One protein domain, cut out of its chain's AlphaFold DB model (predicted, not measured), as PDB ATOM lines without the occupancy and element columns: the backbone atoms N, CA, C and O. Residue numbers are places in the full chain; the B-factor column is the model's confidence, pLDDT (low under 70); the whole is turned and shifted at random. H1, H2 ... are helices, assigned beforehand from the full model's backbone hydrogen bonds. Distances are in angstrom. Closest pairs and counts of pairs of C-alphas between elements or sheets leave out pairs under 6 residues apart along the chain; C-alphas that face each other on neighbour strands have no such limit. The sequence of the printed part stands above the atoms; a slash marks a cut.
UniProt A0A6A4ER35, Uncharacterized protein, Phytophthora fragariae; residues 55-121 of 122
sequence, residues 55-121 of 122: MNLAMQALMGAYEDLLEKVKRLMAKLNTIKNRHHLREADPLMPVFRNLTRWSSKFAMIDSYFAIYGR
ATOM      1  N   MET A  55     116.424 124.725 136.768       87.56
ATOM      2  CA  MET A  55     117.296 123.573 136.540       87.56
ATOM      3  C   MET A  55     118.070 123.204 137.807       87.56
ATOM      4  O   MET A  55     118.144 122.034 138.167       87.56
ATOM      5  N   ASN A  56     118.599 124.192 138.533       85.06
ATOM      6  CA  ASN A  56     119.272 123.945 139.802       85.06
ATOM      7  C   ASN A  56     118.328 123.317 140.843       85.06
ATOM      8  O   ASN A  56     118.731 122.370 141.508       85.06
ATOM      9  N   LEU A  57     117.080 123.780 140.966       86.12
ATOM     10  CA  LEU A  57     116.102 123.158 141.871       86.12
ATOM     11  C   LEU A  57     115.814 121.699 141.487       86.12
ATOM     12  O   LEU A  57     115.830 120.827 142.355       86.12
ATOM     13  N   ALA A  58     115.629 121.418 140.194       89.88
ATOM     14  CA  ALA A  58     115.444 120.056 139.699       89.88
ATOM     15  C   ALA A  58     116.660 119.168 140.010       89.88
ATOM     16  O   ALA A  58     116.510 118.059 140.521       89.88
ATOM     17  N   MET A  59     117.874 119.679 139.784       86.62
ATOM     18  CA  MET A  59     119.110 118.973 140.121       86.62
ATOM     19  C   MET A  59     119.265 118.752 141.625       86.62
ATOM     20  O   MET A  59     119.715 117.688 142.034       86.62
ATOM     21  N   GLN A  60     118.884 119.715 142.466       86.50
ATOM     22  CA  GLN A  60     118.913 119.545 143.919       86.50
ATOM     23  C   GLN A  60     117.949 118.450 144.379       86.50
ATOM     24  O   GLN A  60     118.347 117.617 145.192       86.50
ATOM     25  N   ALA A  61     116.732 118.416 143.829       90.12
ATOM     26  CA  ALA A  61     115.761 117.363 144.110       90.12
ATOM     27  C   ALA A  61     116.282 115.984 143.670       90.12
ATOM     28  O   ALA A  61     116.256 115.038 144.454       90.12
ATOM     29  N   LEU A  62     116.843 115.888 142.459       89.94
ATOM     30  CA  LEU A  62     117.428 114.653 141.933       89.94
ATOM     31  C   LEU A  62     118.623 114.169 142.772       89.94
ATOM     32  O   LEU A  62     118.742 112.987 143.085       89.94
ATOM     33  N   MET A  63     119.520 115.085 143.148       86.94
ATOM     34  CA  MET A  63     120.730 114.768 143.910       86.94
ATOM     35  C   MET A  63     120.465 114.498 145.393       86.94
ATOM     36  O   MET A  63     121.351 113.966 146.058       86.94
ATOM     37  N   GLY A  64     119.284 114.845 145.915       89.12
ATOM     38  CA  GLY A  64     118.934 114.642 147.324       89.12
ATOM     39  C   GLY A  64     119.078 113.186 147.767       89.12
ATOM     40  O   GLY A  64     119.605 112.924 148.844       89.12
ATOM     41  N   ALA A  65     118.732 112.234 146.894       92.00
ATOM     42  CA  ALA A  65     118.895 110.801 147.151       92.00
ATOM     43  C   ALA A  65     120.364 110.355 147.311       92.00
ATOM     44  O   ALA A  65     120.636 109.306 147.885       92.00
ATOM     45  N   TYR A  66     121.320 111.149 146.819       91.75
ATOM     46  CA  TYR A  66     122.752 110.840 146.827       91.75
ATOM     47  C   TYR A  66     123.539 111.703 147.816       91.75
ATOM     48  O   TYR A  66     124.770 111.690 147.805       91.75
ATOM     49  N   GLU A  67     122.864 112.473 148.666       91.00
ATOM     50  CA  GLU A  67     123.497 113.478 149.521       91.00
ATOM     51  C   GLU A  67     124.544 112.871 150.478       91.00
ATOM     52  O   GLU A  67     125.624 113.443 150.639       91.00
ATOM     53  N   ASP A  68     124.309 111.660 150.994       94.19
ATOM     54  CA  ASP A  68     125.286 110.921 151.810       94.19
ATOM     55  C   ASP A  68     126.567 110.578 151.038       94.19
ATOM     56  O   ASP A  68     127.681 110.681 151.561       94.19
ATOM     57  N   LEU A  69     126.430 110.175 149.770       93.81
ATOM     58  CA  LEU A  69     127.569 109.898 148.898       93.81
ATOM     59  C   LEU A  69     128.321 111.193 148.575       93.81
ATOM     60  O   LEU A  69     129.551 111.230 148.644       93.81
ATOM     61  N   LEU A  70     127.592 112.273 148.290       92.12
ATOM     62  CA  LEU A  70     128.175 113.588 148.037       92.12
ATOM     63  C   LEU A  70     128.943 114.114 149.253       92.12
ATOM     64  O   LEU A  70     130.006 114.715 149.086       92.12
ATOM     65  N   GLU A  71     128.466 113.865 150.473       93.38
ATOM     66  CA  GLU A  71     129.187 114.251 151.686       93.38
ATOM     67  C   GLU A  71     130.461 113.414 151.884       93.38
ATOM     68  O   GLU A  71     131.488 113.958 152.296       93.38
ATOM     69  N   LYS A  72     130.462 112.125 151.516       94.69
ATOM     70  CA  LYS A  72     131.692 111.308 151.499       94.69
ATOM     71  C   LYS A  72     132.723 111.867 150.516       94.69
ATOM     72  O   LYS A  72     133.882 112.042 150.898       94.69
ATOM     73  N   VAL A  73     132.305 112.212 149.295       93.75
ATOM     74  CA  VAL A  73     133.185 112.837 148.290       93.75
ATOM     75  C   VAL A  73     133.725 114.172 148.802       93.75
ATOM     76  O   VAL A  73     134.929 114.412 148.756       93.75
ATOM     77  N   LYS A  74     132.872 115.019 149.385       93.62
ATOM     78  CA  LYS A  74     133.290 116.297 149.978       93.62
ATOM     79  C   LYS A  74     134.322 116.106 151.094       93.62
ATOM     80  O   LYS A  74     135.309 116.836 151.139       93.62
ATOM     81  N   ARG A  75     134.130 115.129 151.989       94.31
ATOM     82  CA  ARG A  75     135.102 114.809 153.052       94.31
ATOM     83  C   ARG A  75     136.441 114.355 152.475       94.31
ATOM     84  O   ARG A  75     137.485 114.728 153.005       94.31
ATOM     85  N   LEU A  76     136.422 113.584 151.391       93.31
ATOM     86  CA  LEU A  76     137.639 113.175 150.694       93.31
ATOM     87  C   LEU A  76     138.359 114.376 150.070       93.31
ATOM     88  O   LEU A  76     139.555 114.554 150.299       93.31
ATOM     89  N   MET A  77     137.625 115.247 149.375       93.56
ATOM     90  CA  MET A  77     138.162 116.496 148.826       93.56
ATOM     91  C   MET A  77     138.755 117.393 149.910       93.56
ATOM     92  O   MET A  77     139.836 117.951 149.729       93.56
ATOM     93  N   ALA A  78     138.118 117.467 151.082       92.88
ATOM     94  CA  ALA A  78     138.645 118.199 152.230       92.88
ATOM     95  C   ALA A  78     139.997 117.655 152.708       92.88
ATOM     96  O   ALA A  78     140.915 118.435 152.958       92.88
ATOM     97  N   LYS A  79     140.150 116.327 152.786       92.38
ATOM     98  CA  LYS A  79     141.424 115.692 153.155       92.38
ATOM     99  C   LYS A  79     142.517 115.958 152.120       92.38
ATOM    100  O   LYS A  79     143.652 116.256 152.499       92.38
ATOM    101  N   LEU A  80     142.183 115.885 150.833       91.00
ATOM    102  CA  LEU A  80     143.116 116.199 149.745       91.00
ATOM    103  C   LEU A  80     143.547 117.667 149.748       91.00
ATOM    104  O   LEU A  80     144.666 117.986 149.368       91.00
ATOM    105  N   ASN A  81     142.685 118.567 150.218       91.69
ATOM    106  CA  ASN A  81     142.965 119.995 150.223       91.69
ATOM    107  C   ASN A  81     143.900 120.465 151.352       91.69
ATOM    108  O   ASN A  81     144.181 121.661 151.454       91.69
ATOM    109  N   THR A  82     144.378 119.561 152.208       93.19
ATOM    110  CA  THR A  82     145.423 119.891 153.186       93.19
ATOM    111  C   THR A  82     146.733 120.226 152.472       93.19
ATOM    112  O   THR A  82     147.000 119.710 151.392       93.19
ATOM    113  N   ILE A  83     147.569 121.082 153.068       91.69
ATOM    114  CA  ILE A  83     148.808 121.567 152.429       91.69
ATOM    115  C   ILE A  83     149.694 120.402 151.963       91.69
ATOM    116  O   ILE A  83     150.141 120.398 150.820       91.69
ATOM    117  N   LYS A  84     149.883 119.390 152.820       92.75
ATOM    118  CA  LYS A  84     150.706 118.209 152.521       92.75
ATOM    119  C   LYS A  84     150.126 117.381 151.370       92.75
ATOM    120  O   LYS A  84     150.819 117.121 150.396       92.75
ATOM    121  N   ASN A  85     148.843 117.027 151.439       90.62
ATOM    122  CA  ASN A  85     148.222 116.197 150.402       90.62
ATOM    123  C   ASN A  85     148.089 116.939 149.073       90.62
ATOM    124  O   ASN A  85     148.253 116.337 148.022       90.62
ATOM    125  N   ARG A  86     147.844 118.252 149.109       89.44
ATOM    126  CA  ARG A  86     147.809 119.088 147.910       89.44
ATOM    127  C   ARG A  86     149.188 119.183 147.258       89.44
ATOM    128  O   ARG A  86     149.264 119.223 146.036       89.44
ATOM    129  N   HIS A  87     150.259 119.241 148.051       90.69
ATOM    130  CA  HIS A  87     151.619 119.202 147.522       90.69
ATOM    131  C   HIS A  87     151.871 117.884 146.784       90.69
ATOM    132  O   HIS A  87     152.163 117.925 145.596       90.69
ATOM    133  N   HIS A  88     151.610 116.747 147.432       88.81
ATOM    134  CA  HIS A  88     151.753 115.432 146.798       88.81
ATOM    135  C   HIS A  88     150.855 115.245 145.575       88.81
ATOM    136  O   HIS A  88     151.273 114.652 144.587       88.81
ATOM    137  N   LEU A  89     149.630 115.778 145.611       87.44
ATOM    138  CA  LEU A  89     148.738 115.731 144.458       87.44
ATOM    139  C   LEU A  89     149.368 116.454 143.266       87.44
ATOM    140  O   LEU A  89     149.430 115.870 142.197       87.44
ATOM    141  N   ARG A  90     149.914 117.661 143.474       88.38
ATOM    142  CA  ARG A  90     150.580 118.451 142.424       88.38
ATOM    143  C   ARG A  90     151.839 117.799 141.862       88.38
ATOM    144  O   ARG A  90     152.147 118.043 140.701       88.38
ATOM    145  N   GLU A  91     152.563 117.025 142.668       88.50
ATOM    146  CA  GLU A  91     153.714 116.245 142.194       88.50
ATOM    147  C   GLU A  91     153.283 115.150 141.206       88.50
ATOM    148  O   GLU A  91     154.013 114.864 140.260       88.50
ATOM    149  N   ALA A  92     152.097 114.564 141.401       83.81
ATOM    150  CA  ALA A  92     151.551 113.535 140.519       83.81
ATOM    151  C   ALA A  92     150.810 114.120 139.299       83.81
ATOM    152  O   ALA A  92     150.977 113.634 138.184       83.81
ATOM    153  N   ASP A  93     149.981 115.148 139.507       79.19
ATOM    154  CA  ASP A  93     149.225 115.866 138.475       79.19
ATOM    155  C   ASP A  93     148.805 117.252 139.021       79.19
ATOM    156  O   ASP A  93     148.309 117.330 140.146       79.19
ATOM    157  N   PRO A  94     148.922 118.367 138.272       79.00
ATOM    158  CA  PRO A  94     148.434 119.694 138.685       79.00
ATOM    159  C   PRO A  94     146.918 119.817 138.985       79.00
ATOM    160  O   PRO A  94     146.417 120.935 139.148       79.00
ATOM    161  N   LEU A  95     146.172 118.716 139.098       83.31
ATOM    162  CA  LEU A  95     144.788 118.695 139.564       83.31
ATOM    163  C   LEU A  95     144.638 119.261 140.981       83.31
ATOM    164  O   LEU A  95     145.485 119.115 141.864       83.31
ATOM    165  N   MET A  96     143.494 119.902 141.214       83.19
ATOM    166  CA  MET A  96     143.167 120.538 142.486       83.19
ATOM    167  C   MET A  96     141.828 120.015 143.012       83.19
ATOM    168  O   MET A  96     140.867 119.924 142.244       83.19
ATOM    169  N   PRO A  97     141.728 119.706 144.317       88.06
ATOM    170  CA  PRO A  97     140.466 119.309 144.917       88.06
ATOM    171  C   PRO A  97     139.499 120.496 144.938       88.06
ATOM    172  O   PRO A  97     139.844 121.595 145.384       88.06
ATOM    173  N   VAL A  98     138.271 120.263 144.477       91.19
ATOM    174  CA  VAL A  98     137.198 121.266 144.434       91.19
ATOM    175  C   VAL A  98     136.146 120.962 145.497       91.19
ATOM    176  O   VAL A  98     135.817 119.807 145.759       91.19
ATOM    177  N   PHE A  99     135.584 122.008 146.105       84.62
ATOM    178  CA  PHE A  99     134.505 121.890 147.084       84.62
ATOM    179  C   PHE A  99     133.164 122.281 146.492       84.62
ATOM    180  O   PHE A  99     133.053 123.267 145.761       84.62
ATOM    181  N   ARG A 100     132.115 121.591 146.943       82.75
ATOM    182  CA  ARG A 100     130.763 122.126 146.821       82.75
ATOM    183  C   ARG A 100     130.592 123.356 147.721       82.75
ATOM    184  O   ARG A 100     130.894 123.314 148.911       82.75
ATOM    185  N   ASN A 101     130.076 124.430 147.145       78.19
ATOM    186  CA  ASN A 101     129.605 125.626 147.822       78.19
ATOM    187  C   ASN A 101     128.071 125.641 147.756       78.19
ATOM    188  O   ASN A 101     127.498 125.575 146.671       78.19
ATOM    189  N   LEU A 102     127.416 125.760 148.912       68.94
ATOM    190  CA  LEU A 102     125.955 125.773 149.018       68.94
ATOM    191  C   LEU A 102     125.301 126.866 148.163       68.94
ATOM    192  O   LEU A 102     124.231 126.640 147.606       68.94
ATOM    193  N   THR A 103     125.946 128.027 148.017       66.25
ATOM    194  CA  THR A 103     125.396 129.156 147.253       66.25
ATOM    195  C   THR A 103     125.727 129.101 145.763       66.25
ATOM    196  O   THR A 103     125.102 129.809 144.977       66.25
ATOM    197  N   ARG A 104     126.679 128.255 145.339       75.88
ATOM    198  CA  ARG A 104     127.171 128.201 143.953       75.88
ATOM    199  C   ARG A 104     126.719 126.908 143.275       75.88
ATOM    200  O   ARG A 104     127.259 125.835 143.534       75.88
ATOM    201  N   TRP A 105     125.735 127.024 142.390       75.25
ATOM    202  CA  TRP A 105     124.937 125.908 141.862       75.25
ATOM    203  C   TRP A 105     125.749 124.802 141.171       75.25
ATOM    204  O   TRP A 105     125.517 123.620 141.412       75.25
ATOM    205  N   SER A 106     126.762 125.160 140.380       82.94
ATOM    206  CA  SER A 106     127.605 124.200 139.644       82.94
ATOM    207  C   SER A 106     128.647 123.480 140.508       82.94
ATOM    208  O   SER A 106     129.328 122.571 140.040       82.94
ATOM    209  N   SER A 107     128.791 123.857 141.778       87.31
ATOM    210  CA  SER A 107     129.888 123.370 142.617       87.31
ATOM    211  C   SER A 107     129.756 121.898 143.022       87.31
ATOM    212  O   SER A 107     130.773 121.227 143.181       87.31
ATOM    213  N   LYS A 108     128.527 121.368 143.156       88.19
ATOM    214  CA  LYS A 108     128.307 119.925 143.374       88.19
ATOM    215  C   LYS A 108     128.837 119.127 142.183       88.19
ATOM    216  O   LYS A 108     129.566 118.164 142.385       88.19
ATOM    217  N   PHE A 109     128.514 119.567 140.967       88.31
ATOM    218  CA  PHE A 109     129.006 118.954 139.737       88.31
ATOM    219  C   PHE A 109     130.533 119.048 139.640       88.31
ATOM    220  O   PHE A 109     131.188 118.023 139.515       88.31
ATOM    221  N   ALA A 110     131.108 120.241 139.820       91.19
ATOM    222  CA  ALA A 110     132.558 120.442 139.751       91.19
ATOM    223  C   ALA A 110     133.342 119.602 140.779       91.19
ATOM    224  O   ALA A 110     134.441 119.138 140.497       91.19
ATOM    225  N   MET A 111     132.782 119.379 141.973       93.50
ATOM    226  CA  MET A 111     133.377 118.495 142.982       93.50
ATOM    227  C   MET A 111     133.384 117.026 142.533       93.50
ATOM    228  O   MET A 111     134.369 116.327 142.753       93.50
ATOM    229  N   ILE A 112     132.292 116.552 141.930       91.69
ATOM    230  CA  ILE A 112     132.193 115.180 141.409       91.69
ATOM    231  C   ILE A 112     133.129 114.998 140.211       91.69
ATOM    232  O   ILE A 112     133.837 114.001 140.132       91.69
ATOM    233  N   ASP A 113     133.170 115.979 139.318       91.88
ATOM    234  CA  ASP A 113     134.058 115.981 138.159       91.88
ATOM    235  C   ASP A 113     135.533 115.941 138.592       91.88
ATOM    236  O   ASP A 113     136.287 115.057 138.191       91.88
ATOM    237  N   SER A 114     135.911 116.791 139.554       91.62
ATOM    238  CA  SER A 114     137.228 116.758 140.203       91.62
ATOM    239  C   SER A 114     137.522 115.398 140.855       91.62
ATOM    240  O   SER A 114     138.644 114.903 140.777       91.62
ATOM    241  N   TYR A 115     136.522 114.746 141.460       92.69
ATOM    242  CA  TYR A 115     136.682 113.408 142.039       92.69
ATOM    243  C   TYR A 115     137.022 112.363 140.982       92.69
ATOM    244  O   TYR A 115     137.982 111.617 141.167       92.69
ATOM    245  N   PHE A 116     136.297 112.335 139.867       92.25
ATOM    246  CA  PHE A 116     136.594 111.406 138.782       92.25
ATOM    247  C   PHE A 116     137.899 111.741 138.060       92.25
ATOM    248  O   PHE A 116     138.622 110.825 137.680       92.25
ATOM    249  N   ALA A 117     138.274 113.015 137.944       90.75
ATOM    250  CA  ALA A 117     139.573 113.391 137.392       90.75
ATOM    251  C   ALA A 117     140.743 112.858 138.240       90.75
ATOM    252  O   ALA A 117     141.743 112.410 137.682       90.75
ATOM    253  N   ILE A 118     140.606 112.876 139.573       89.19
ATOM    254  CA  ILE A 118     141.645 112.422 140.511       89.19
ATOM    255  C   ILE A 118     141.650 110.893 140.670       89.19
ATOM    256  O   ILE A 118     142.716 110.289 140.712       89.19
ATOM    257  N   TYR A 119     140.479 110.256 140.777       86.38
ATOM    258  CA  TYR A 119     140.357 108.838 141.155       86.38
ATOM    259  C   TYR A 119     139.824 107.915 140.050       86.38
ATOM    260  O   TYR A 119     139.877 106.696 140.197       86.38
ATOM    261  N   GLY A 120     139.274 108.468 138.970       79.44
ATOM    262  CA  GLY A 120     138.645 107.725 137.873       79.44
ATOM    263  C   GLY A 120     139.607 107.282 136.771       79.44
ATOM    264  O   GLY A 120     139.186 106.579 135.857       79.44
ATOM    265  N   ARG A 121     140.889 107.654 136.850       65.81
ATOM    266  CA  ARG A 121     141.937 107.162 135.951       65.81
ATOM    267  C   ARG A 121     142.404 105.783 136.426       65.81
ATOM    268  O   ARG A 121     143.310 105.687 137.251       65.81
TER     269      ARG A 121
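AT A GLANCE: This is residues 55 to 121 of the 122 residues of an uncharacterized protein of Phytophthora fragariae (UniProt A0A6A4ER35). What is the overall shape? The longest helix, H2, makes the long side of a shallow bracket, with H1 at one end and H3 at the other turned across its line, and H4 packs on H2 between them, crossing it at a steep tilt. The long link of residues 93 to 106 folds back from H3 toward the beginning of H4. What is it made of? The printed part has 67 residues with four named helices, H1, H2, H3 and H4 in that order, and no named strand, and its class is all helix. How compact is it? It is only just compact, close to loose, with a radius of gyration of the C-alphas of 12.7 A, and only just a rod, with spans of 39 by 19 by 18 A.

IN THESE COORDINATES: Where is the longest helix? H2 holds residues 67 to 80 and measures 19.8 A from first to last C-alpha, beginning at C-alpha 67 (123.497, 113.478, 149.521). Where are the others? H1 is residues 55 to 64, 14.1 A long, from C-alpha 55 at (117.296, 123.573, 136.540). H3 is residues 83 to 92, 14.6 A long. H4 is residues 107 to 119, 18.0 A long, ending at C-alpha 119 at (140.357, 108.838, 141.155).

HOW THE PARTS SIT: What touches H2? H4 touches it, with the C-alphas of Val 73 and Tyr 115 the closest at 7.2 A, at a steep tilt of 60 degrees, the same way. H3 only just touches it, with 3 pairs of C-alphas within 8 A, only at the corner by their link and with residues 79 to 80 of H2 alone; the closest C-alphas, of Leu 80 and Arg 86, are 5.8 A apart, and the lines stand about perpendicular at 87 degrees. Where does H1 stand? H1 and H2 meet only through their link, and H1 is apart from H3 and from H4. H3 and H4 are also apart. What do the backbones show? In H1, H2, H3 and H4 every O i to N i+4 pair is within hydrogen-bond range.

THE WHOLE: How far does it reach? The two C-alphas farthest apart are those of Ala 58 and Glu 91, at 38.5 A. How are the helices linked? The links H1 to H2 and H2 to H3 are tight, and H3 to H4 is long, with 14 residues; the printed part has no cut. Residues 64 to 69, of which 67 to 69 belong to H2, stand free. Where is confidence low? The mean pLDDT of the printed part is 87.8, and residues 102 to 103 and residue 121 are under 70.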